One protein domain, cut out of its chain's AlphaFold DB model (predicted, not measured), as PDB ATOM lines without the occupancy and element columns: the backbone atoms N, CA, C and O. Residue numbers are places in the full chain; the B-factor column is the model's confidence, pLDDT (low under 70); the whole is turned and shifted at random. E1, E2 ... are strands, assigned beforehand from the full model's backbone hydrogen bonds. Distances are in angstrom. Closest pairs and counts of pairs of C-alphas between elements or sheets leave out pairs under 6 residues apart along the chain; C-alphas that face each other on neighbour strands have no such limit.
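What this domain is: This is residues 130 to 260 and 313 to 348 of the 364 residues of the protein "DUF4249 family protein" of Prolixibacteraceae bacterium WC007 (UniProt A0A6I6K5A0). A long, strongly twisted sheet of seven strands, E3, E4, E5, E7, E8, E9 and E10, makes the longest axis, and a smaller sheet, E1, E2 and E6, covers part of it with its strands crossed, a sandwich in which the sheets are partly face to face. The hairpin E3 and E4 reaches one end of the long axis, and the far part of the hairpin E1 and E2, residues 135 to 154, sticks out sideways past a bend in each strand. The printed part has 167 residues with no named helix and ten named strands, E1 to E10 in order along the chain; the class is all strand. The larger sheet is branched and antiparallel in its neighbour pairs, while the smaller runs E1, E2, E6 and is antiparallel throughout. The whole is loose, with a radius of gyration of the C-alphas of 20.0 A, and elongated, spanning 76 by 46 by 26 A.

Where its parts are: In the larger sheet, E3, residues 171 to 187, is the longest strand by residues and measures 50.9 A, from C-alpha 171 at (-29.376, 0.570, 1.833) to C-alpha 187 at (-53.849, -20.372, 41.284). E7, residues 247 to 259, is 37.6 A long, E4, residues 196 to 206, 32.5 A, and E8, residues 313 to 321, 26.2 A. The shorter strands are E5, residues 213 to 215, E9, residues 328 to 333, and E10, residues 343 to 347. In the smaller sheet, E1, residues 130 to 141, is 29.7 A long and begins with C-alpha 130 at (-39.917, -9.789, 2.448). E2, residues 149 to 162, is 35.7 A long, and E6, residues 226 to 235, 24.7 A.

How they stand to each other: E3 has three neighbours in a staggered pairing: E5 beside residues 171 to 173 and E4 beside residues 176 to 187 lie on one side of it, and E7 beside residues 171 to 182 on the other side. N 181 and O 202 of the hairpin E3 and E4 are 3.0 A apart, N 171 and O 215 of E3 and E5 2.8 A, and N 176 and O 254 of E3 and E7 2.9 A, each within hydrogen-bond range. E3 lies on one side of E4 and E10, an edge strand, on the other side, with N 201 of E4 and O 346 of E10 within hydrogen-bond range at 2.8 A. E3 lies on one side of E7 and E8 on the other side, with N 253 of E7 and O 317 of E8 within hydrogen-bond range at 2.8 A, and E8 forms a hairpin with the edge strand E9, with N 318 and O 332 within that range at 2.8 A. In the sandwich, two sheets face to face, the facing parts are 9.6 A centre to centre, their best planes are 26 degrees apart, and the strands of one sheet stand at 63 degrees to those of the other. The closest C-alphas of E1 and E9 are those of Tyr 134 and Ile 328, 7.0 A apart; those of E5 and E6 are Ala 215 and His 229, 7.0 A apart. E1 bends by 71 degrees at residue 134 and E2 by 68 degrees at residue 155. In the hairpin E1 and E2, N 133 and O 157 are 2.9 A apart; in E2 and E6, N 158 and O 232 are 2.9 A apart. E4 and E10 are both apart from E1, E2 and E6.

The domain as a whole: The two C-alphas farthest apart, those of Pro 191 and Tyr 220, are 76.6 A from each other. Residues 261 to 312 are cut out, in the link from E7 to E8, and C-alphas 260 and 313 are 11.9 A apart across the cut. Of the links that are printed whole, E6 to E7 is long, with 11 residues, and the others are short. The mean pLDDT of the printed part is 90.0; residues 140 to 149 are under 70.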
ATOM      1  N   VAL A 130     -40.628  -9.121   1.356       96.19
ATOM      2  CA  VAL A 130     -39.917  -9.789   2.448       96.19
ATOM      3  C   VAL A 130     -40.469 -11.197   2.542       96.19
ATOM      4  O   VAL A 130     -41.680 -11.394   2.678       96.19
ATOM      5  N   TYR A 131     -39.590 -12.185   2.460       96.81
ATOM      6  CA  TYR A 131     -39.976 -13.590   2.442       96.81
ATOM      7  C   TYR A 131     -38.989 -14.453   3.223       96.81
ATOM      8  O   TYR A 131     -37.909 -14.017   3.612       96.81
ATOM      9  N   ALA A 132     -39.399 -15.687   3.505       96.44
ATOM     10  CA  ALA A 132     -38.661 -16.615   4.346       96.44
ATOM     11  C   ALA A 132     -38.383 -17.923   3.607       96.44
ATOM     12  O   ALA A 132     -39.286 -18.486   2.985       96.44
ATOM     13  N   GLU A 133     -37.174 -18.457   3.758       95.75
ATOM     14  CA  GLU A 133     -36.815 -19.802   3.306       95.75
ATOM     15  C   GLU A 133     -36.245 -20.614   4.474       95.75
ATOM     16  O   GLU A 133     -35.472 -20.109   5.288       95.75
ATOM     17  N   TYR A 134     -36.614 -21.894   4.566       95.12
ATOM     18  CA  TYR A 134     -35.918 -22.822   5.457       95.12
ATOM     19  C   TYR A 134     -34.557 -23.168   4.849       95.12
ATOM     20  O   TYR A 134     -34.489 -23.573   3.688       95.12
ATOM     21  N   THR A 135     -33.487 -23.028   5.625       94.12
ATOM     22  CA  THR A 135     -32.125 -23.285   5.151       94.12
ATOM     23  C   THR A 135     -31.214 -23.793   6.268       94.12
ATOM     24  O   THR A 135     -31.556 -23.777   7.453       94.12
ATOM     25  N   THR A 136     -30.031 -24.248   5.870       91.50
ATOM     26  CA  THR A 136     -28.951 -24.659   6.766       91.50
ATOM     27  C   THR A 136     -27.759 -23.741   6.535       91.50
ATOM     28  O   THR A 136     -27.215 -23.716   5.430       91.50
ATOM     29  N   ARG A 137     -27.310 -23.037   7.576       88.25
ATOM     30  CA  ARG A 137     -26.037 -22.306   7.560       88.25
ATOM     31  C   ARG A 137     -24.919 -23.151   8.162       88.25
ATOM     32  O   ARG A 137     -25.157 -24.024   8.998       88.25
ATOM     33  N   ILE A 138     -23.695 -22.909   7.706       81.94
ATOM     34  CA  ILE A 138     -22.491 -23.517   8.269       81.94
ATOM     35  C   ILE A 138     -21.858 -22.478   9.187       81.94
ATOM     36  O   ILE A 138     -21.560 -21.376   8.742       81.94
ATOM     37  N   VAL A 139     -21.677 -22.832  10.454       77.00
ATOM     38  CA  VAL A 139     -21.035 -21.990  11.460       77.00
ATOM     39  C   VAL A 139     -19.710 -22.635  11.831       77.00
ATOM     40  O   VAL A 139     -19.664 -23.796  12.238       77.00
ATOM     41  N   THR A 140     -18.625 -21.888  11.687       64.88
ATOM     42  CA  THR A 140     -17.307 -22.325  12.143       64.88
ATOM     43  C   THR A 140     -17.118 -21.840  13.573       64.88
ATOM     44  O   THR A 140     -17.146 -20.643  13.831       64.88
ATOM     45  N   THR A 141     -16.956 -22.762  14.520       56.88
ATOM     46  CA  THR A 141     -16.604 -22.427  15.906       56.88
ATOM     47  C   THR A 141     -15.185 -22.906  16.187       56.88
ATOM     48  O   THR A 141     -14.924 -24.105  16.274       56.88
ATOM     49  N   GLY A 142     -14.252 -21.965  16.306       50.09
ATOM     50  CA  GLY A 142     -12.854 -22.237  16.626       50.09
ATOM     51  C   GLY A 142     -12.145 -20.959  17.059       50.09
ATOM     52  O   GLY A 142     -12.162 -19.966  16.344       50.09
ATOM     53  N   ALA A 143     -11.542 -20.964  18.251       45.47
ATOM     54  CA  ALA A 143     -10.489 -20.002  18.565       45.47
ATOM     55  C   ALA A 143      -9.205 -20.453  17.856       45.47
ATOM     56  O   ALA A 143      -9.014 -21.655  17.659       45.47
ATOM     57  N   SER A 144      -8.299 -19.516  17.568       51.34
ATOM     58  CA  SER A 144      -7.047 -19.654  16.793       51.34
ATOM     59  C   SER A 144      -6.065 -20.761  17.246       51.34
ATOM     60  O   SER A 144      -4.974 -20.886  16.698       51.34
ATOM     61  N   SER A 145      -6.413 -21.562  18.257       48.75
ATOM     62  CA  SER A 145      -5.623 -22.658  18.829       48.75
ATOM     63  C   SER A 145      -6.359 -24.009  18.920       48.75
ATOM     64  O   SER A 145      -5.783 -24.982  19.407       48.75
ATOM     65  N   SER A 146      -7.598 -24.121  18.424       54.03
ATOM     66  CA  SER A 146      -8.360 -25.379  18.376       54.03
ATOM     67  C   SER A 146      -8.880 -25.656  16.968       54.03
ATOM     68  O   SER A 146      -9.314 -24.729  16.301       54.03
ATOM     69  N   THR A 147      -8.867 -26.922  16.530       55.66
ATOM     70  CA  THR A 147      -9.483 -27.362  15.265       55.66
ATOM     71  C   THR A 147     -10.883 -26.786  15.106       55.66
ATOM     72  O   THR A 147     -11.761 -27.122  15.903       55.66
ATOM     73  N   ASP A 148     -11.067 -25.978  14.063       60.31
ATOM     74  CA  ASP A 148     -12.344 -25.415  13.640       60.31
ATOM     75  C   ASP A 148     -13.435 -26.486  13.637       60.31
ATOM     76  O   ASP A 148     -13.418 -27.440  12.848       60.31
ATOM     77  N   LYS A 149     -14.396 -26.357  14.552       66.00
ATOM     78  CA  LYS A 149     -15.565 -27.221  14.574       66.00
ATOM     79  C   LYS A 149     -16.591 -26.630  13.618       66.00
ATOM     80  O   LYS A 149     -17.194 -25.593  13.880       66.00
ATOM     81  N   ILE A 150     -16.767 -27.305  12.490       73.81
ATOM     82  CA  ILE A 150     -17.812 -26.993  11.517       73.81
ATOM     83  C   ILE A 150     -19.139 -27.504  12.085       73.81
ATOM     84  O   ILE A 150     -19.387 -28.712  12.123       73.81
ATOM     85  N   GLU A 151     -19.991 -26.589  12.533       80.25
ATOM     86  CA  GLU A 151     -21.346 -26.882  12.986       80.25
ATOM     87  C   GLU A 151     -22.356 -26.490  11.904       80.25
ATOM     88  O   GLU A 151     -22.223 -25.475  11.223       80.25
ATOM     89  N   LYS A 152     -23.367 -27.335  11.697       86.25
ATOM     90  CA  LYS A 152     -24.489 -27.024  10.809       86.25
ATOM     91  C   LYS A 152     -25.645 -26.542  11.652       86.25
ATOM     92  O   LYS A 152     -26.054 -27.235  12.583       86.25
ATOM     93  N   GLU A 153     -26.209 -25.412  11.268       89.31
ATOM     94  CA  GLU A 153     -27.331 -24.819  11.962       89.31
ATOM     95  C   GLU A 153     -28.515 -24.657  11.016       89.31
ATOM     96  O   GLU A 153     -28.432 -23.991   9.987       89.31
ATOM     97  N   ASN A 154     -29.624 -25.299  11.369       93.12
ATOM     98  CA  ASN A 154     -30.877 -25.199  10.633       93.12
ATOM     99  C   ASN A 154     -31.702 -24.028  11.155       93.12
ATOM    100  O   ASN A 154     -31.691 -23.750  12.357       93.12
ATOM    101  N   GLY A 155     -32.460 -23.392  10.270       94.69
ATOM    102  CA  GLY A 155     -33.301 -22.267  10.643       94.69
ATOM    103  C   GLY A 155     -34.071 -21.680   9.476       94.69
ATOM    104  O   GLY A 155     -34.129 -22.243   8.382       94.69
ATOM    105  N   ILE A 156     -34.688 -20.536   9.740       96.38
ATOM    106  CA  ILE A 156     -35.404 -19.742   8.752       96.38
ATOM    107  C   ILE A 156     -34.542 -18.534   8.392       96.38
ATOM    108  O   ILE A 156     -34.244 -17.722   9.263       96.38
ATOM    109  N   GLN A 157     -34.173 -18.390   7.125       96.31
ATOM    110  CA  GLN A 157     -33.544 -17.176   6.615       96.31
ATOM    111  C   GLN A 157     -34.618 -16.238   6.073       96.31
ATOM    112  O   GLN A 157     -35.452 -16.653   5.265       96.31
ATOM    113  N   ILE A 158     -34.580 -14.981   6.506       97.19
ATOM    114  CA  ILE A 158     -35.390 -13.912   5.928       97.19
ATOM    115  C   ILE A 158     -34.590 -13.213   4.831       97.19
ATOM    116  O   ILE A 158     -33.405 -12.915   5.008       97.19
ATOM    117  N   TYR A 159     -35.260 -12.952   3.715       97.19
ATOM    118  CA  TYR A 159     -34.738 -12.219   2.574       97.19
ATOM    119  C   TYR A 159     -35.608 -11.004   2.266       97.19
ATOM    120  O   TYR A 159     -36.805 -11.008   2.571       97.19
ATOM    121  N   ALA A 160     -35.003 -10.004   1.630       96.12
ATOM    122  CA  ALA A 160     -35.705  -8.874   1.044       96.12
ATOM    123  C   ALA A 160     -35.310  -8.658  -0.420       96.12
ATOM    124  O   ALA A 160     -34.146  -8.829  -0.788       96.12
ATOM    125  N   ASP A 161     -36.288  -8.225  -1.214       94.56
ATOM    126  CA  ASP A 161     -36.084  -7.705  -2.563       94.56
ATOM    127  C   ASP A 161     -36.356  -6.196  -2.586       94.56
ATOM    128  O   ASP A 161     -37.298  -5.715  -1.946       94.56
ATOM    129  N   MET A 162     -35.542  -5.469  -3.350       92.94
ATOM    130  CA  MET A 162     -35.671  -4.040  -3.624       92.94
ATOM    131  C   MET A 162     -35.571  -3.804  -5.133       92.94
ATOM    132  O   MET A 162     -34.543  -4.063  -5.761       92.94
ATOM    133  N   ASN A 163     -36.641  -3.288  -5.714       88.38
ATOM    134  CA  ASN A 163     -36.756  -2.901  -7.103       88.38
ATOM    135  C   ASN A 163     -36.378  -1.432  -7.241       88.38
ATOM    136  O   ASN A 163     -36.937  -0.544  -6.593       88.38
ATOM    137  N   PHE A 164     -35.458  -1.160  -8.150       86.19
ATOM    138  CA  PHE A 164     -35.060   0.195  -8.456       86.19
ATOM    139  C   PHE A 164     -36.135   0.891  -9.296       86.19
ATOM    140  O   PHE A 164     -36.419   0.500 -10.430       86.19
ATOM    141  N   ASN A 165     -36.707   1.963  -8.753       83.00
ATOM    142  CA  ASN A 165     -37.760   2.756  -9.391       83.00
ATOM    143  C   ASN A 165     -37.297   4.161  -9.826       83.00
ATOM    144  O   ASN A 165     -38.126   4.976 -10.225       83.00
ATOM    145  N   GLY A 166     -35.989   4.438  -9.777       79.75
ATOM    146  CA  GLY A 166     -35.413   5.753 -10.078       79.75
ATOM    147  C   GLY A 166     -34.993   6.570  -8.853       79.75
ATOM    148  O   GLY A 166     -34.360   7.603  -9.048       79.75
ATOM    149  N   GLY A 167     -35.308   6.110  -7.638       81.69
ATOM    150  CA  GLY A 167     -34.894   6.737  -6.380       81.69
ATOM    151  C   GLY A 167     -33.561   6.201  -5.851       81.69
ATOM    152  O   GLY A 167     -32.542   6.208  -6.539       81.69
ATOM    153  N   ILE A 168     -33.572   5.730  -4.607       88.12
ATOM    154  CA  ILE A 168     -32.389   5.213  -3.909       88.12
ATOM    155  C   ILE A 168     -32.084   3.757  -4.293       88.12
ATOM    156  O   ILE A 168     -32.972   2.991  -4.668       88.12
ATOM    157  N   ASN A 169     -30.815   3.363  -4.217       92.31
ATOM    158  CA  ASN A 169     -30.360   2.002  -4.527       92.31
ATOM    159  C   ASN A 169     -29.306   1.459  -3.552       92.31
ATOM    160  O   ASN A 169     -28.888   0.319  -3.721       92.31
ATOM    161  N   HIS A 170     -28.912   2.239  -2.546       95.12
ATOM    162  CA  HIS A 170     -28.021   1.811  -1.476       95.12
ATOM    163  C   HIS A 170     -28.760   1.859  -0.148       95.12
ATOM    164  O   HIS A 170     -29.461   2.829   0.166       95.12
ATOM    165  N   TYR A 171     -28.611   0.789   0.623       96.25
ATOM    166  CA  TYR A 171     -29.376   0.570   1.833       96.25
ATOM    167  C   TYR A 171     -28.499   0.058   2.963       96.25
ATOM    168  O   TYR A 171     -27.569  -0.721   2.748       96.25
ATOM    169  N   ARG A 172     -28.872   0.427   4.186       96.19
ATOM    170  CA  ARG A 172     -28.381  -0.185   5.423       96.19
ATOM    171  C   ARG A 172     -29.566  -0.713   6.216       96.19
ATOM    172  O   ARG A 172     -30.598  -0.055   6.315       96.19
ATOM    173  N   PHE A 173     -29.412  -1.886   6.810       95.75
ATOM    174  CA  PHE A 173     -30.436  -2.534   7.610       95.75
ATOM    175  C   PHE A 173     -29.989  -2.643   9.060       95.75
ATOM    176  O   PHE A 173     -28.886  -3.090   9.368       95.75
ATOM    177  N   TYR A 174     -30.902  -2.295   9.954       95.19
ATOM    178  CA  TYR A 174     -30.845  -2.683  11.352       95.19
ATOM    179  C   TYR A 174     -32.088  -3.502  11.684       95.19
ATOM    180  O   TYR A 174     -33.094  -3.446  10.973       95.19
ATOM    181  N   ALA A 175     -32.045  -4.301  12.746       96.12
ATOM    182  CA  ALA A 175     -33.214  -5.079  13.114       96.12
ATOM    183  C   ALA A 175     -33.324  -5.332  14.611       96.12
ATOM    184  O   ALA A 175     -32.341  -5.337  15.346       96.12
ATOM    185  N   ARG A 176     -34.551  -5.610  15.043       97.81
ATOM    186  CA  ARG A 176     -34.865  -6.091  16.386       97.81
ATOM    187  C   ARG A 176     -35.731  -7.336  16.276       97.81
ATOM    188  O   ARG A 176     -36.804  -7.316  15.673       97.81
ATOM    189  N   LYS A 177     -35.268  -8.429  16.873       97.19
ATOM    190  CA  LYS A 177     -36.006  -9.684  17.014       97.19
ATOM    191  C   LYS A 177     -36.608  -9.750  18.404       97.19
ATOM    192  O   LYS A 177     -35.881  -9.691  19.385       97.19
ATOM    193  N   ILE A 178     -37.911  -9.944  18.506       98.31
ATOM    194  CA  ILE A 178     -38.600 -10.074  19.788       98.31
ATOM    195  C   ILE A 178     -39.190 -11.470  19.859       98.31
ATOM    196  O   ILE A 178     -40.090 -11.811  19.088       98.31
ATOM    197  N   ILE A 179     -38.672 -12.290  20.766       98.19
ATOM    198  CA  ILE A 179     -39.221 -13.621  20.992       98.19
ATOM    199  C   ILE A 179     -40.441 -13.519  21.894       98.19
ATOM    200  O   ILE A 179     -40.418 -12.811  22.895       98.19
ATOM    201  N   GLN A 180     -41.494 -14.251  21.556       98.00
ATOM    202  CA  GLN A 180     -42.708 -14.369  22.350       98.00
ATOM    203  C   GLN A 180     -42.817 -15.802  22.861       98.00
ATOM    204  O   GLN A 180     -42.715 -16.748  22.074       98.00
ATOM    205  N   TYR A 181     -43.031 -15.988  24.160       97.44
ATOM    206  CA  TYR A 181     -43.255 -17.309  24.749       97.44
ATOM    207  C   TYR A 181     -44.209 -17.260  25.945       97.44
ATOM    208  O   TYR A 181     -44.319 -16.257  26.648       97.44
ATOM    209  N   ILE A 182     -44.948 -18.350  26.137       97.50
ATOM    210  CA  ILE A 182     -45.992 -18.472  27.150       97.50
ATOM    211  C   ILE A 182     -45.498 -19.414  28.241       97.50
ATOM    212  O   ILE A 182     -45.212 -20.589  28.000       97.50
ATOM    213  N   ASP A 183     -45.408 -18.867  29.440       96.12
ATOM    214  CA  ASP A 183     -45.189 -19.571  30.696       96.12
ATOM    215  C   ASP A 183     -46.539 -19.740  31.417       96.12
ATOM    216  O   ASP A 183     -47.549 -19.191  30.975       96.12
ATOM    217  N   HIS A 184     -46.596 -20.514  32.497       95.00
ATOM    218  CA  HIS A 184     -47.840 -20.766  33.223       95.00
ATOM    219  C   HIS A 184     -47.632 -20.700  34.733       95.00
ATOM    220  O   HIS A 184     -46.551 -20.988  35.246       95.00
ATOM    221  N   TYR A 185     -48.685 -20.338  35.459       92.38
ATOM    222  CA  TYR A 185     -48.714 -20.399  36.914       92.38
ATOM    223  C   TYR A 185     -50.059 -20.901  37.411       92.38
ATOM    224  O   TYR A 185     -51.097 -20.634  36.812       92.38
ATOM    225  N   ASP A 186     -50.030 -21.594  38.541       91.38
ATOM    226  CA  ASP A 186     -51.229 -22.152  39.144       91.38
ATOM    227  C   ASP A 186     -51.789 -21.215  40.215       91.38
ATOM    228  O   ASP A 186     -51.056 -20.651  41.036       91.38
ATOM    229  N   THR A 187     -53.112 -21.082  40.237       85.94
ATOM    230  CA  THR A 187     -53.849 -20.372  41.284       85.94
ATOM    231  C   THR A 187     -54.843 -21.301  41.959       85.94
ATOM    232  O   THR A 187     -55.475 -22.137  41.321       85.94
ATOM    233  N   THR A 188     -54.989 -21.165  43.275       81.81
ATOM    234  CA  THR A 188     -55.994 -21.892  44.053       81.81
ATOM    235  C   THR A 188     -56.947 -20.883  44.681       81.81
ATOM    236  O   THR A 188     -56.599 -20.171  45.623       81.81
ATOM    237  N   ILE A 189     -58.159 -20.785  44.133       75.94
ATOM    238  CA  ILE A 189     -59.204 -19.889  44.640       75.94
ATOM    239  C   ILE A 189     -60.252 -20.743  45.367       75.94
ATOM    240  O   ILE A 189     -60.981 -21.493  44.711       75.94
ATOM    241  N   PRO A 190     -60.376 -20.657  46.707       79.31
ATOM    242  CA  PRO A 190     -61.446 -21.340  47.428       79.31
ATOM    243  C   PRO A 190     -62.819 -20.896  46.890       79.31
ATOM    244  O   PRO A 190     -63.040 -19.691  46.752       79.31
ATOM    245  N   PRO A 191     -63.761 -21.816  46.608       78.50
ATOM    246  CA  PRO A 191     -63.803 -23.220  47.025       78.50
ATOM    247  C   PRO A 191     -63.292 -24.238  45.981       78.50
ATOM    248  O   PRO A 191     -63.529 -25.430  46.171       78.50
ATOM    249  N   SER A 192     -62.638 -23.814  44.890       76.44
ATOM    250  CA  SER A 192     -62.142 -24.741  43.860       76.44
ATOM    251  C   SER A 192     -61.064 -25.673  44.436       76.44
ATOM    252  O   SER A 192     -60.065 -25.179  44.966       76.44
ATOM    253  N   PRO A 193     -61.241 -27.008  44.371       75.50
ATOM    254  CA  PRO A 193     -60.255 -27.962  44.874       75.50
ATOM    255  C   PRO A 193     -59.083 -28.186  43.907       75.50
ATOM    256  O   PRO A 193     -58.044 -28.681  44.338       75.50
ATOM    257  N   GLU A 194     -59.237 -27.840  42.625       84.12
ATOM    258  CA  GLU A 194     -58.201 -28.003  41.602       84.12
ATOM    259  C   GLU A 194     -57.529 -26.657  41.286       84.12
ATOM    260  O   GLU A 194     -58.226 -25.635  41.226       84.12
ATOM    261  N   PRO A 195     -56.191 -26.637  41.112       83.94
ATOM    262  CA  PRO A 195     -55.478 -25.441  40.690       83.94
ATOM    263  C   PRO A 195     -55.886 -25.046  39.268       83.94
ATOM    264  O   PRO A 195     -55.931 -25.879  38.365       83.94
ATOM    265  N   GLU A 196     -56.159 -23.762  39.071       87.62
ATOM    266  CA  GLU A 196     -56.372 -23.170  37.756       87.62
ATOM    267  C   GLU A 196     -55.024 -22.709  37.195       87.62
ATOM    268  O   GLU A 196     -54.358 -21.859  37.797       87.62
ATOM    269  N   THR A 197     -54.626 -23.288  36.060       90.25
ATOM    270  CA  THR A 197     -53.391 -22.943  35.350       90.25
ATOM    271  C   THR A 197     -53.634 -21.757  34.422       90.25
ATOM    272  O   THR A 197     -54.364 -21.861  33.438       90.25
ATOM    273  N   ASN A 198     -52.971 -20.641  34.709       92.94
ATOM    274  CA  ASN A 198     -53.121 -19.377  34.002       92.94
ATOM    275  C   ASN A 198     -51.858 -19.012  33.204       92.94
ATOM    276  O   ASN A 198     -50.745 -19.340  33.633       92.94
ATOM    277  N   PRO A 199     -51.991 -18.326  32.054       96.06
ATOM    278  CA  PRO A 199     -50.858 -17.981  31.207       96.06
ATOM    279  C   PRO A 199     -50.085 -16.760  31.723       96.06
ATOM    280  O   PRO A 199     -50.643 -15.793  32.246       96.06
ATOM    281  N   ILE A 200     -48.778 -16.774  31.485       97.44
ATOM    282  CA  ILE A 200     -47.884 -15.623  31.582       97.44
ATOM    283  C   ILE A 200     -47.278 -15.399  30.199       97.44
ATOM    284  O   ILE A 200     -46.478 -16.199  29.717       97.44
ATOM    285  N   TYR A 201     -47.643 -14.291  29.567       98.12
ATOM    286  CA  TYR A 201     -47.088 -13.860  28.290       98.12
ATOM    287  C   TYR A 201     -45.751 -13.177  28.543       98.12
ATOM    288  O   TYR A 201     -45.717 -12.163  29.235       98.12
ATOM    289  N   ARG A 202     -44.657 -13.725  28.012       98.19
ATOM    290  CA  ARG A 202     -43.293 -13.210  28.189       98.19
ATOM    291  C   ARG A 202     -42.664 -12.864  26.848       98.19
ATOM    292  O   ARG A 202     -42.928 -13.531  25.844       98.19
ATOM    293  N   TRP A 203     -41.804 -11.853  26.845       98.31
ATOM    294  CA  TRP A 203     -41.026 -11.485  25.667       98.31
ATOM    295  C   TRP A 203     -39.622 -11.010  26.026       98.31
ATOM    296  O   TRP A 203     -39.356 -10.602  27.158       98.31
ATOM    297  N   ASN A 204     -38.718 -11.093  25.053       98.19
ATOM    298  CA  ASN A 204     -37.355 -10.586  25.161       98.19
ATOM    299  C   ASN A 204     -36.841 -10.160  23.778       98.19
ATOM    300  O   ASN A 204     -37.167 -10.802  22.774       98.19
ATOM    301  N   SER A 205     -36.072  -9.077  23.740       98.06
ATOM    302  CA  SER A 205     -35.537  -8.478  22.522       98.06
ATOM    303  C   SER A 205     -34.079  -8.848  22.301       98.06
ATOM    304  O   SER A 205     -33.261  -8.834  23.214       98.06
ATOM    305  N   TYR A 206     -33.757  -9.129  21.047       96.75
ATOM    306  CA  TYR A 206     -32.426  -9.457  20.575       96.75
ATOM    307  C   TYR A 206     -32.116  -8.623  19.342       96.75
ATOM    308  O   TYR A 206     -32.954  -8.468  18.451       96.75
ATOM    309  N   TYR A 207     -30.883  -8.151  19.272       95.00
ATOM    310  CA  TYR A 207     -30.371  -7.372  18.158       95.00
ATOM    311  C   TYR A 207     -29.353  -8.222  17.395       95.00
ATOM    312  O   TYR A 207     -28.587  -8.952  18.035       95.00
ATOM    313  N   PRO A 208     -29.362  -8.203  16.052       88.00
ATOM    314  CA  PRO A 208     -28.296  -8.803  15.267       88.00
ATOM    315  C   PRO A 208     -26.937  -8.233  15.684       88.00
ATOM    316  O   PRO A 208     -26.820  -7.053  16.011       88.00
ATOM    317  N   THR A 209     -25.917  -9.082  15.677       79.56
ATOM    318  CA  THR A 209     -24.531  -8.728  16.008       79.56
ATOM    319  C   THR A 209     -23.632  -9.094  14.838       79.56
ATOM    320  O   THR A 209     -23.878 -10.117  14.198       79.56
ATOM    321  N   GLY A 210     -22.557  -8.341  14.617       80.50
ATOM    322  CA  GLY A 210     -21.577  -8.614  13.567       80.50
ATOM    323  C   GLY A 210     -21.348  -7.393  12.687       80.50
ATOM    324  O   GLY A 210     -21.437  -6.264  13.167       80.50
ATOM    325  N   ILE A 211     -21.052  -7.649  11.416       86.19
ATOM    326  CA  ILE A 211     -20.829  -6.634  10.386       86.19
ATOM    327  C   ILE A 211     -22.106  -5.857  10.035       86.19
ATOM    328  O   ILE A 211     -23.227  -6.289  10.326       86.19
ATOM    329  N   PHE A 212     -21.942  -4.710   9.378       91.75
ATOM    330  CA  PHE A 212     -23.054  -3.887   8.916       91.75
ATOM    331  C   PHE A 212     -23.828  -4.609   7.810       91.75
ATOM    332  O   PHE A 212     -23.262  -5.008   6.791       91.75
ATOM    333  N   ASN A 213     -25.143  -4.753   7.977       95.31
ATOM    334  CA  ASN A 213     -25.996  -5.309   6.935       95.31
ATOM    335  C   ASN A 213     -26.299  -4.214   5.897       95.31
ATOM    336  O   ASN A 213     -27.173  -3.374   6.114       95.31
ATOM    337  N   ILE A 214     -25.552  -4.209   4.794       95.75
ATOM    338  CA  ILE A 214     -25.690  -3.245   3.695       95.75
ATOM    339  C   ILE A 214     -26.106  -3.944   2.401       95.75
ATOM    340  O   ILE A 214     -25.747  -5.097   2.168       95.75
ATOM    341  N   ALA A 215     -26.862  -3.241   1.562       95.19
ATOM    342  CA  ALA A 215     -27.252  -3.711   0.240       95.19
ATOM    343  C   ALA A 215     -27.059  -2.607  -0.795       95.19
ATOM    344  O   ALA A 215     -27.565  -1.499  -0.628       95.19
ATOM    345  N   GLY A 216     -26.358  -2.933  -1.873       93.69
ATOM    346  CA  GLY A 216     -26.183  -2.085  -3.042       93.69
ATOM    347  C   GLY A 216     -26.244  -2.930  -4.315       93.69
ATOM    348  O   GLY A 216     -26.240  -4.166  -4.241       93.69
ATOM    349  N   PRO A 217     -26.323  -2.300  -5.497       90.19
ATOM    350  CA  PRO A 217     -26.196  -3.006  -6.762       90.19
ATOM    351  C   PRO A 217     -24.852  -3.728  -6.843       90.19
ATOM    352  O   PRO A 217     -23.854  -3.276  -6.285       90.19
ATOM    353  N   ALA A 218     -24.803  -4.833  -7.586       84.31
ATOM    354  CA  ALA A 218     -23.532  -5.494  -7.855       84.31
ATOM    355  C   ALA A 218     -22.578  -4.543  -8.598       84.31
ATOM    356  O   ALA A 218     -22.987  -3.847  -9.533       84.31
ATOM    357  N   GLU A 219     -21.304  -4.556  -8.210       78.19
ATOM    358  CA  GLU A 219     -20.262  -3.744  -8.839       78.19
ATOM    359  C   GLU A 219     -20.252  -3.987 -10.363       78.19
ATOM    360  O   GLU A 219     -20.347  -5.126 -10.832       78.19
ATOM    361  N   TYR A 220     -20.185  -2.910 -11.150       79.06
ATOM    362  CA  TYR A 220     -20.253  -2.925 -12.624       79.06
ATOM    363  C   TYR A 220     -21.578  -3.416 -13.244       79.06
ATOM    364  O   TYR A 220     -21.666  -3.557 -14.471       79.06
ATOM    365  N   SER A 221     -22.625  -3.652 -12.450       83.56
ATOM    366  CA  SER A 221     -23.964  -3.948 -12.963       83.56
ATOM    367  C   SER A 221     -24.676  -2.678 -13.433       83.56
ATOM    368  O   SER A 221     -24.610  -1.625 -12.806       83.56
ATOM    369  N   THR A 222     -25.419  -2.789 -14.537       84.56
ATOM    370  CA  THR A 222     -26.393  -1.753 -14.941       84.56
ATOM    371  C   THR A 222     -27.763  -1.973 -14.306       84.56
ATOM    372  O   THR A 222     -28.572  -1.048 -14.259       84.56
ATOM    373  N   ASP A 223     -28.017  -3.187 -13.812       89.19
ATOM    374  CA  ASP A 223     -29.198  -3.504 -13.026       89.19
ATOM    375  C   ASP A 223     -28.978  -3.049 -11.584       89.19
ATOM    376  O   ASP A 223     -28.013  -3.461 -10.936       89.19
ATOM    377  N   LYS A 224     -29.877  -2.181 -11.121       89.62
ATOM    378  CA  LYS A 224     -29.892  -1.618  -9.769       89.62
ATOM    379  C   LYS A 224     -30.881  -2.332  -8.847       89.62
ATOM    380  O   LYS A 224     -30.994  -1.948  -7.688       89.62
ATOM    381  N   ASN A 225     -31.604  -3.333  -9.351       91.12
ATOM    382  CA  ASN A 225     -32.447  -4.176  -8.517       91.12
ATOM    383  C   ASN A 225     -31.573  -5.042  -7.608       91.12
ATOM    384  O   ASN A 225     -30.548  -5.583  -8.025       91.12
ATOM    385  N   ILE A 226     -32.025  -5.211  -6.374       93.25
ATOM    386  CA  ILE A 226     -31.391  -6.064  -5.380       93.25
ATOM    387  C   ILE A 226     -32.383  -7.175  -5.067       93.25
ATOM    388  O   ILE A 226     -33.472  -6.919  -4.562       93.25
ATOM    389  N   ALA A 227     -32.011  -8.412  -5.374       92.69
ATOM    390  CA  ALA A 227     -32.844  -9.580  -5.128       92.69
ATOM    391  C   ALA A 227     -32.181 -10.509  -4.111       92.69
ATOM    392  O   ALA A 227     -30.963 -10.695  -4.129       92.69
ATOM    393  N   LYS A 228     -32.997 -11.145  -3.269       94.19
ATOM    394  CA  LYS A 228     -32.582 -12.139  -2.277       94.19
ATOM    395  C   LYS A 228     -31.504 -11.614  -1.318       94.19
ATOM    396  O   LYS A 228     -30.607 -12.356  -0.908       94.19
ATOM    397  N   HIS A 229     -31.600 -10.342  -0.926       95.75
ATOM    398  CA  HIS A 229     -30.708  -9.773   0.082       95.75
ATOM    399  C   HIS A 229     -30.945 -10.442   1.433       95.75
ATOM    400  O   HIS A 229     -32.090 -10.567   1.870       95.75
ATOM    401  N   SER A 230     -29.882 -10.907   2.088       95.19
ATOM    402  CA  SER A 230     -30.007 -11.637   3.353       95.19
ATOM    403  C   SER A 230     -30.235 -10.665   4.504       95.19
ATOM    404  O   SER A 230     -29.380  -9.841   4.814       95.19
ATOM    405  N   LEU A 231     -31.384 -10.792   5.164       95.31
ATOM    406  CA  LEU A 231     -31.686 -10.035   6.371       95.31
ATOM    407  C   LEU A 231     -31.200 -10.800   7.603       95.31
ATOM    408  O   LEU A 231     -30.046 -10.681   7.993       95.31
ATOM    409  N   GLU A 232     -32.058 -11.630   8.192       95.06
ATOM    410  CA  GLU A 232     -31.784 -12.260   9.480       95.06
ATOM    411  C   GLU A 232     -32.080 -13.759   9.461       95.06
ATOM    412  O   GLU A 232     -33.044 -14.220   8.842       95.06
ATOM    413  N   PHE A 233     -31.249 -14.511  10.184       94.56
ATOM    414  CA  PHE A 233     -31.397 -15.948  10.358       94.56
ATOM    415  C   PHE A 233     -32.005 -16.281  11.726       94.56
ATOM    416  O   PHE A 233     -31.478 -15.923  12.781       94.56
ATOM    417  N   PHE A 234     -33.099 -17.034  11.715       94.75
ATOM    418  CA  PHE A 234     -33.795 -17.509  12.904       94.75
ATOM    419  C   PHE A 234     -33.498 -18.988  13.120       94.75
ATOM    420  O   PHE A 234     -34.022 -19.848  12.411       94.75
ATOM    421  N   GLU A 235     -32.677 -19.287  14.125       93.19
ATOM    422  CA  GLU A 235     -32.291 -20.653  14.488       93.19
ATOM    423  C   GLU A 235     -33.538 -21.522  14.764       93.19
ATOM    424  O   GLU A 235     -34.469 -21.114  15.471       93.19
ATOM    425  N   SER A 236     -33.565 -22.755  14.245       92.06
ATOM    426  CA  SER A 236     -34.683 -23.685  14.461       92.06
ATOM    427  C   SER A 236     -34.887 -24.000  15.944       92.06
ATOM    428  O   SER A 236     -36.017 -24.197  16.394       92.06
ATOM    429  N   ASN A 237     -33.802 -24.050  16.721       91.94
ATOM    430  CA  ASN A 237     -33.841 -24.361  18.144       91.94
ATOM    431  C   ASN A 237     -34.070 -23.112  19.012       91.94
ATOM    432  O   ASN A 237     -33.190 -22.666  19.746       91.94
ATOM    433  N   TYR A 238     -35.296 -22.593  18.999       91.81
ATOM    434  CA  TYR A 238     -35.681 -21.452  19.839       91.81
ATOM    435  C   TYR A 238     -35.627 -21.727  21.359       91.81
ATOM    436  O   TYR A 238     -35.704 -20.791  22.148       91.81
ATOM    437  N   ASN A 239     -35.456 -22.977  21.811       91.81
ATOM    438  CA  ASN A 239     -35.316 -23.292  23.243       91.81
ATOM    439  C   ASN A 239     -33.969 -22.873  23.845       91.81
ATOM    440  O   ASN A 239     -33.769 -22.986  25.049       91.81
ATOM    441  N   LYS A 240     -33.053 -22.346  23.032       91.31
ATOM    442  CA  LYS A 240     -31.876 -21.616  23.517       91.31
ATOM    443  C   LYS A 240     -32.255 -20.331  24.267       91.31
ATOM    444  O   LYS A 240     -31.499 -19.890  25.124       91.31
ATOM    445  N   TYR A 241     -33.419 -19.753  23.963       93.00
ATOM    446  CA  TYR A 241     -33.869 -18.484  24.537       93.00
ATOM    447  C   TYR A 241     -34.745 -18.651  25.786       93.00
ATOM    448  O   TYR A 241     -34.848 -17.725  26.585       93.00
ATOM    449  N   PHE A 242     -35.384 -19.811  25.971       93.62
ATOM    450  CA  PHE A 242     -36.265 -20.077  27.111       93.62
ATOM    451  C   PHE A 242     -36.423 -21.590  27.388       93.62
ATOM    452  O   PHE A 242     -36.284 -22.398  26.462       93.62
ATOM    453  N   PRO A 243     -36.755 -21.990  28.635       91.88
ATOM    454  CA  PRO A 243     -36.948 -23.391  29.021       91.88
ATOM    455  C   PRO A 243     -37.948 -24.153  28.143       91.88
ATOM    456  O   PRO A 243     -38.978 -23.622  27.739       91.88
ATOM    457  N   ASP A 244     -37.695 -25.436  27.894       88.81
ATOM    458  CA  ASP A 244     -38.562 -26.291  27.071       88.81
ATOM    459  C   ASP A 244     -39.947 -26.581  27.672       88.81
ATOM    460  O   ASP A 244     -40.835 -27.045  26.959       88.81
ATOM    461  N   THR A 245     -40.155 -26.237  28.944       90.62
ATOM    462  CA  THR A 245     -41.459 -26.245  29.618       90.62
ATOM    463  C   THR A 245     -42.381 -25.105  29.176       90.62
ATOM    464  O   THR A 245     -43.580 -25.167  29.439       90.62
ATOM    465  N   MET A 246     -41.851 -24.064  28.525       94.56
ATOM    466  CA  MET A 246     -42.624 -22.919  28.035       94.56
ATOM    467  C   MET A 246     -42.974 -23.080  26.551       94.56
ATOM    468  O   MET A 246     -42.300 -23.776  25.787       94.56
ATOM    469  N   LEU A 247     -44.046 -22.417  26.122       95.06
ATOM    470  CA  LEU A 247     -44.571 -22.543  24.766       95.06
ATOM    471  C   LEU A 247     -44.080 -21.406  23.875       95.06
ATOM    472  O   LEU A 247     -44.279 -20.237  24.182       95.06
ATOM    473  N   PHE A 248     -43.507 -21.748  22.724       96.50
ATOM    474  CA  PHE A 248     -43.113 -20.766  21.717       96.50
ATOM    475  C   PHE A 248     -44.334 -20.067  21.101       96.50
ATOM    476  O   PHE A 248     -45.185 -20.712  20.485       96.50
ATOM    477  N   GLY A 249     -44.398 -18.744  21.237       95.69
ATOM    478  CA  GLY A 249     -45.426 -17.882  20.652       95.69
ATOM    479  C   GLY A 249     -45.083 -17.381  19.247       95.69
ATOM    480  O   GLY A 249     -45.988 -17.071  18.475       95.69
ATOM    481  N   GLY A 250     -43.802 -17.361  18.870       97.25
ATOM    482  CA  GLY A 250     -43.311 -16.811  17.602       97.25
ATOM    483  C   GLY A 250     -42.314 -15.673  17.815       97.25
ATOM    484  O   GLY A 250     -41.985 -15.316  18.943       97.25
ATOM    485  N   TRP A 251     -41.863 -15.084  16.717       98.06
ATOM    486  CA  TRP A 251     -41.021 -13.895  16.689       98.06
ATOM    487  C   TRP A 251     -41.802 -12.710  16.135       98.06
ATOM    488  O   TRP A 251     -42.576 -12.871  15.194       98.06
ATOM    489  N   ILE A 252     -41.560 -11.524  16.681       98.44
ATOM    490  CA  ILE A 252     -41.806 -10.255  15.995       98.44
ATOM    491  C   ILE A 252     -40.450  -9.787  15.475       98.44
ATOM    492  O   ILE A 252     -39.503  -9.646  16.246       98.44
ATOM    493  N   TYR A 253     -40.344  -9.590  14.171       98.00
ATOM    494  CA  TYR A 253     -39.149  -9.114  13.500       98.00
ATOM    495  C   TYR A 253     -39.393  -7.696  13.002       98.00
ATOM    496  O   TYR A 253     -40.250  -7.488  12.146       98.00
ATOM    497  N   ILE A 254     -38.684  -6.731  13.581       97.88
ATOM    498  CA  ILE A 254     -38.740  -5.320  13.202       97.88
ATOM    499  C   ILE A 254     -37.506  -5.030  12.357       97.88
ATOM    500  O   ILE A 254     -36.386  -5.226  12.831       97.88
ATOM    501  N   ILE A 255     -37.721  -4.586  11.124       96.88
ATOM    502  CA  ILE A 255     -36.684  -4.221  10.166       96.88
ATOM    503  C   ILE A 255     -36.663  -2.703  10.064       96.88
ATOM    504  O   ILE A 255     -37.681  -2.071   9.778       96.88
ATOM    505  N   TYR A 256     -35.480  -2.152  10.278       95.56
ATOM    506  CA  TYR A 256     -35.159  -0.749  10.132       95.56
ATOM    507  C   TYR A 256     -34.353  -0.595   8.840       95.56
ATOM    508  O   TYR A 256     -33.171  -0.939   8.819       95.56
ATOM    509  N   GLN A 257     -34.984  -0.142   7.756       95.69
ATOM    510  CA  GLN A 257     -34.315   0.055   6.470       95.69
ATOM    511  C   GLN A 257     -33.962   1.529   6.302       95.69
ATOM    512  O   GLN A 257     -34.839   2.393   6.349       95.69
ATOM    513  N   TYR A 258     -32.682   1.797   6.070       96.25
ATOM    514  CA  TYR A 258     -32.155   3.122   5.792       96.25
ATOM    515  C   TYR A 258     -31.788   3.240   4.320       96.25
ATOM    516  O   TYR A 258     -31.137   2.345   3.786       96.25
ATOM    517  N   GLY A 259     -32.197   4.332   3.681       96.00
ATOM    518  CA  GLY A 259     -31.633   4.764   2.408       96.00
ATOM    519  C   GLY A 259     -30.395   5.604   2.672       96.00
ATOM    520  O   GLY A 259     -30.465   6.514   3.498       96.00
ATOM    521  N   ILE A 260     -29.285   5.297   2.006       96.69
ATOM    522  CA  ILE A 260     -27.990   5.965   2.206       96.69
ATOM    523  C   ILE A 260     -27.391   6.410   0.867       96.69
ATOM    524  O   ILE A 260     -27.764   5.893  -0.189       96.69
ATOM    525  N   SER A 313     -37.300   3.802   6.837       93.56
ATOM    526  CA  SER A 313     -38.588   3.112   6.859       93.56
ATOM    527  C   SER A 313     -38.553   1.927   7.824       93.56
ATOM    528  O   SER A 313     -37.526   1.266   8.006       93.56
ATOM    529  N   GLU A 314     -39.698   1.649   8.443       94.94
ATOM    530  CA  GLU A 314     -39.862   0.534   9.366       94.94
ATOM    531  C   GLU A 314     -40.868  -0.471   8.808       94.94
ATOM    532  O   GLU A 314     -41.972  -0.103   8.404       94.94
ATOM    533  N   SER A 315     -40.522  -1.755   8.849       95.88
ATOM    534  CA  SER A 315     -41.460  -2.840   8.568       95.88
ATOM    535  C   SER A 315     -41.401  -3.905   9.657       95.88
ATOM    536  O   SER A 315     -40.367  -4.139  10.283       95.88
ATOM    537  N   ARG A 316     -42.542  -4.540   9.933       97.06
ATOM    538  CA  ARG A 316     -42.676  -5.520  11.014       97.06
ATOM    539  C   ARG A 316     -43.310  -6.799  10.514       97.06
ATOM    540  O   ARG A 316     -44.292  -6.762   9.773       97.06
ATOM    541  N   PHE A 317     -42.787  -7.930  10.971       97.50
ATOM    542  CA  PHE A 317     -43.275  -9.245  10.585       97.50
ATOM    543  C   PHE A 317     -43.420 -10.181  11.781       97.50
ATOM    544  O   PHE A 317     -42.534 -10.279  12.624       97.50
ATOM    545  N   TYR A 318     -44.523 -10.920  11.833       98.06
ATOM    546  CA  TYR A 318     -44.683 -12.059  12.722       98.06
ATOM    547  C   TYR A 318     -44.181 -13.321  12.026       98.06
ATOM    548  O   TYR A 318     -44.716 -13.710  10.984       98.06
ATOM    549  N   LEU A 319     -43.191 -13.978  12.625       97.94
ATOM    550  CA  LEU A 319     -42.631 -15.241  12.160       97.94
ATOM    551  C   LEU A 319     -42.966 -16.363  13.151       97.94
ATOM    552  O   LEU A 319     -42.654 -16.295  14.338       97.94
ATOM    553  N   ASN A 320     -43.555 -17.448  12.657       96.94
ATOM    554  CA  ASN A 320     -43.788 -18.664  13.430       96.94
ATOM    555  C   ASN A 320     -43.331 -19.894  12.646       96.94
ATOM    556  O   ASN A 320     -43.595 -20.025  11.452       96.94
ATOM    557  N   TYR A 321     -42.684 -20.823  13.338       95.19
ATOM    558  CA  TYR A 321     -42.229 -22.105  12.810       95.19
ATOM    559  C   TYR A 321     -42.166 -23.129  13.948       95.19
ATOM    560  O   TYR A 321     -42.347 -22.794  15.120       95.19
ATOM    561  N   SER A 322     -41.943 -24.396  13.604       91.25
ATOM    562  CA  SER A 322     -41.769 -25.476  14.577       91.25
ATOM    563  C   SER A 322     -40.338 -25.975  14.526       91.25
ATOM    564  O   SER A 322     -39.854 -26.296  13.449       91.25
ATOM    565  N   LYS A 323     -39.694 -26.157  15.682       88.31
ATOM    566  CA  LYS A 323     -38.353 -26.763  15.743       88.31
ATOM    567  C   LYS A 323     -38.300 -28.210  15.225       88.31
ATOM    568  O   LYS A 323     -37.222 -28.753  15.029       88.31
ATOM    569  N   TYR A 324     -39.461 -28.850  15.056       87.69
ATOM    570  CA  TYR A 324     -39.603 -30.233  14.590       87.69
ATOM    571  C   TYR A 324     -39.995 -30.345  13.113       87.69
ATOM    572  O   TYR A 324     -40.223 -31.456  12.632       87.69
ATOM    573  N   ARG A 325     -40.188 -29.220  12.417       85.94
ATOM    574  CA  ARG A 325     -40.587 -29.210  11.011       85.94
ATOM    575  C   ARG A 325     -39.685 -28.275  10.232       85.94
ATOM    576  O   ARG A 325     -39.512 -27.124  10.615       85.94
ATOM    577  N   ASP A 326     -39.246 -28.749   9.080       86.38
ATOM    578  CA  ASP A 326     -38.448 -27.986   8.125       86.38
ATOM    579  C   ASP A 326     -39.358 -27.063   7.292       86.38
ATOM    580  O   ASP A 326     -39.388 -27.117   6.063       86.38
ATOM    581  N   SER A 327     -40.218 -26.288   7.961       86.75
ATOM    582  CA  SER A 327     -41.172 -25.402   7.300       86.75
ATOM    583  C   SER A 327     -41.582 -24.197   8.143       86.75
ATOM    584  O   SER A 327     -41.743 -24.259   9.366       86.75
ATOM    585  N   ILE A 328     -41.819 -23.086   7.444       92.75
ATOM    586  CA  ILE A 328     -42.412 -21.877   8.011       92.75
ATOM    587  C   ILE A 328     -43.904 -22.128   8.251       92.75
ATOM    588  O   ILE A 328     -44.620 -22.600   7.369       92.75
ATOM    589  N   SER A 329     -44.385 -21.829   9.459       92.62
ATOM    590  CA  SER A 329     -45.811 -21.922   9.800       92.62
ATOM    591  C   SER A 329     -46.564 -20.621   9.525       92.62
ATOM    592  O   SER A 329     -47.742 -20.674   9.185       92.62
ATOM    593  N   ALA A 330     -45.909 -19.470   9.687       94.00
ATOM    594  CA  ALA A 330     -46.428 -18.166   9.288       94.00
ATOM    595  C   ALA A 330     -45.281 -17.161   9.113       94.00
ATOM    596  O   ALA A 330     -44.371 -17.136   9.937       94.00
ATOM    597  N   LEU A 331     -45.378 -16.320   8.083       96.44
ATOM    598  CA  LEU A 331     -44.698 -15.032   7.978       96.44
ATOM    599  C   LEU A 331     -45.781 -14.018   7.601       96.44
ATOM    600  O   LEU A 331     -46.389 -14.146   6.539       96.44
ATOM    601  N   LYS A 332     -46.088 -13.080   8.491       95.31
ATOM    602  CA  LYS A 332     -47.179 -12.115   8.306       95.31
ATOM    603  C   LYS A 332     -46.688 -10.703   8.552       95.31
ATOM    604  O   LYS A 332     -45.992 -10.493   9.535       95.31
ATOM    605  N   ASN A 333     -47.090  -9.747   7.721       95.12
ATOM    606  CA  ASN A 333     -46.869  -8.334   8.012       95.12
ATOM    607  C   ASN A 333     -47.676  -7.908   9.254       95.12
ATOM    608  O   ASN A 333     -48.792  -8.384   9.462       95.12
ATOM    609  N   ILE A 334     -47.089  -7.040  10.077       95.75
ATOM    610  CA  ILE A 334     -47.722  -6.425  11.245       95.75
ATOM    611  C   ILE A 334     -47.919  -4.935  10.917       95.75
ATOM    612  O   ILE A 334     -46.937  -4.191  10.908       95.75
ATOM    613  N   PRO A 335     -49.157  -4.469  10.678       93.94
ATOM    614  CA  PRO A 335     -49.426  -3.093  10.268       93.94
ATOM    615  C   PRO A 335     -49.475  -2.100  11.441       93.94
ATOM    616  O   PRO A 335     -49.521  -0.894  11.214       93.94
ATOM    617  N   TYR A 336     -49.466  -2.571  12.696       92.00
ATOM    618  CA  TYR A 336     -49.521  -1.712  13.884       92.00
ATOM    619  C   TYR A 336     -48.174  -1.626  14.605       92.00
ATOM    620  O   TYR A 336     -47.619  -2.623  15.074       92.00
ATOM    621  N   PHE A 337     -47.689  -0.397  14.765       93.44
ATOM    622  CA  PHE A 337     -46.351  -0.079  15.256       93.44
ATOM    623  C   PHE A 337     -46.372   0.237  16.756       93.44
ATOM    624  O   PHE A 337     -45.990   1.318  17.197       93.44
ATOM    625  N   TYR A 338     -46.862  -0.708  17.563       93.62
ATOM    626  CA  TYR A 338     -46.870  -0.562  19.021       93.62
ATOM    627  C   TYR A 338     -45.452  -0.358  19.568       93.62
ATOM    628  O   TYR A 338     -44.507  -0.993  19.099       93.62
ATOM    629  N   ASN A 339     -45.292   0.470  20.599       94.75
ATOM    630  CA  ASN A 339     -44.042   0.483  21.354       94.75
ATOM    631  C   ASN A 339     -43.941  -0.811  22.180       94.75
ATOM    632  O   ASN A 339     -44.849  -1.113  22.956       94.75
ATOM    633  N   ILE A 340     -42.860  -1.573  22.000       96.62
ATOM    634  CA  ILE A 340     -42.642  -2.853  22.682       96.62
ATOM    635  C   ILE A 340     -41.443  -2.700  23.631       96.62
ATOM    636  O   ILE A 340     -40.339  -2.415  23.157       96.62
ATOM    637  N   PRO A 341     -41.612  -2.900  24.953       97.12
ATOM    638  CA  PRO A 341     -40.498  -2.886  25.904       97.12
ATOM    639  C   PRO A 341     -39.424  -3.925  25.554       97.12
ATOM    640  O   PRO A 341     -39.752  -4.952  24.958       97.12
ATOM    641  N   GLU A 342     -38.162  -3.685  25.926       97.50
ATOM    642  CA  GLU A 342     -37.042  -4.607  25.643       97.50
ATOM    643  C   GLU A 342     -37.333  -6.039  26.098       97.50
ATOM    644  O   GLU A 342     -37.204  -6.992  25.328       97.50
ATOM    645  N   ASP A 343     -37.842  -6.186  27.309       97.69
ATOM    646  CA  ASP A 343     -38.301  -7.445  27.865       97.69
ATOM    647  C   ASP A 343     -39.480  -7.203  28.809       97.69
ATOM    648  O   ASP A 343     -39.818  -6.065  29.155       97.69
ATOM    649  N   GLY A 344     -40.151  -8.282  29.197       97.06
ATOM    650  CA  GLY A 344     -41.185  -8.197  30.212       97.06
ATOM    651  C   GLY A 344     -42.126  -9.383  30.235       97.06
ATOM    652  O   GLY A 344     -41.931 -10.402  29.561       97.06
ATOM    653  N   TYR A 345     -43.156  -9.245  31.070       97.25
ATOM    654  CA  TYR A 345     -44.244 -10.203  31.141       97.25
ATOM    655  C   TYR A 345     -45.576  -9.555  31.527       97.25
ATOM    656  O   TYR A 345     -45.611  -8.573  32.268       97.25
ATOM    657  N   VAL A 346     -46.675 -10.154  31.071       97.38
ATOM    658  CA  VAL A 346     -48.046  -9.840  31.496       97.38
ATOM    659  C   VAL A 346     -48.754 -11.143  31.854       97.38
ATOM    660  O   VAL A 346     -48.628 -12.145  31.150       97.38
ATOM    661  N   LYS A 347     -49.469 -11.150  32.981       96.31
ATOM    662  CA  LYS A 347     -50.278 -12.295  33.413       96.31
ATOM    663  C   LYS A 347     -51.687 -12.185  32.861       96.31
ATOM    664  O   LYS A 347     -52.224 -11.080  32.816       96.31
ATOM    665  N   ASP A 348     -52.265 -13.330  32.513       93.06
ATOM    666  CA  ASP A 348     -53.685 -13.549  32.201       93.06
ATOM    667  C   ASP A 348     -54.205 -12.857  30.926       93.06
ATOM    668  O   ASP A 348     -55.043 -13.410  30.217       93.06
TER     669      ASP A 348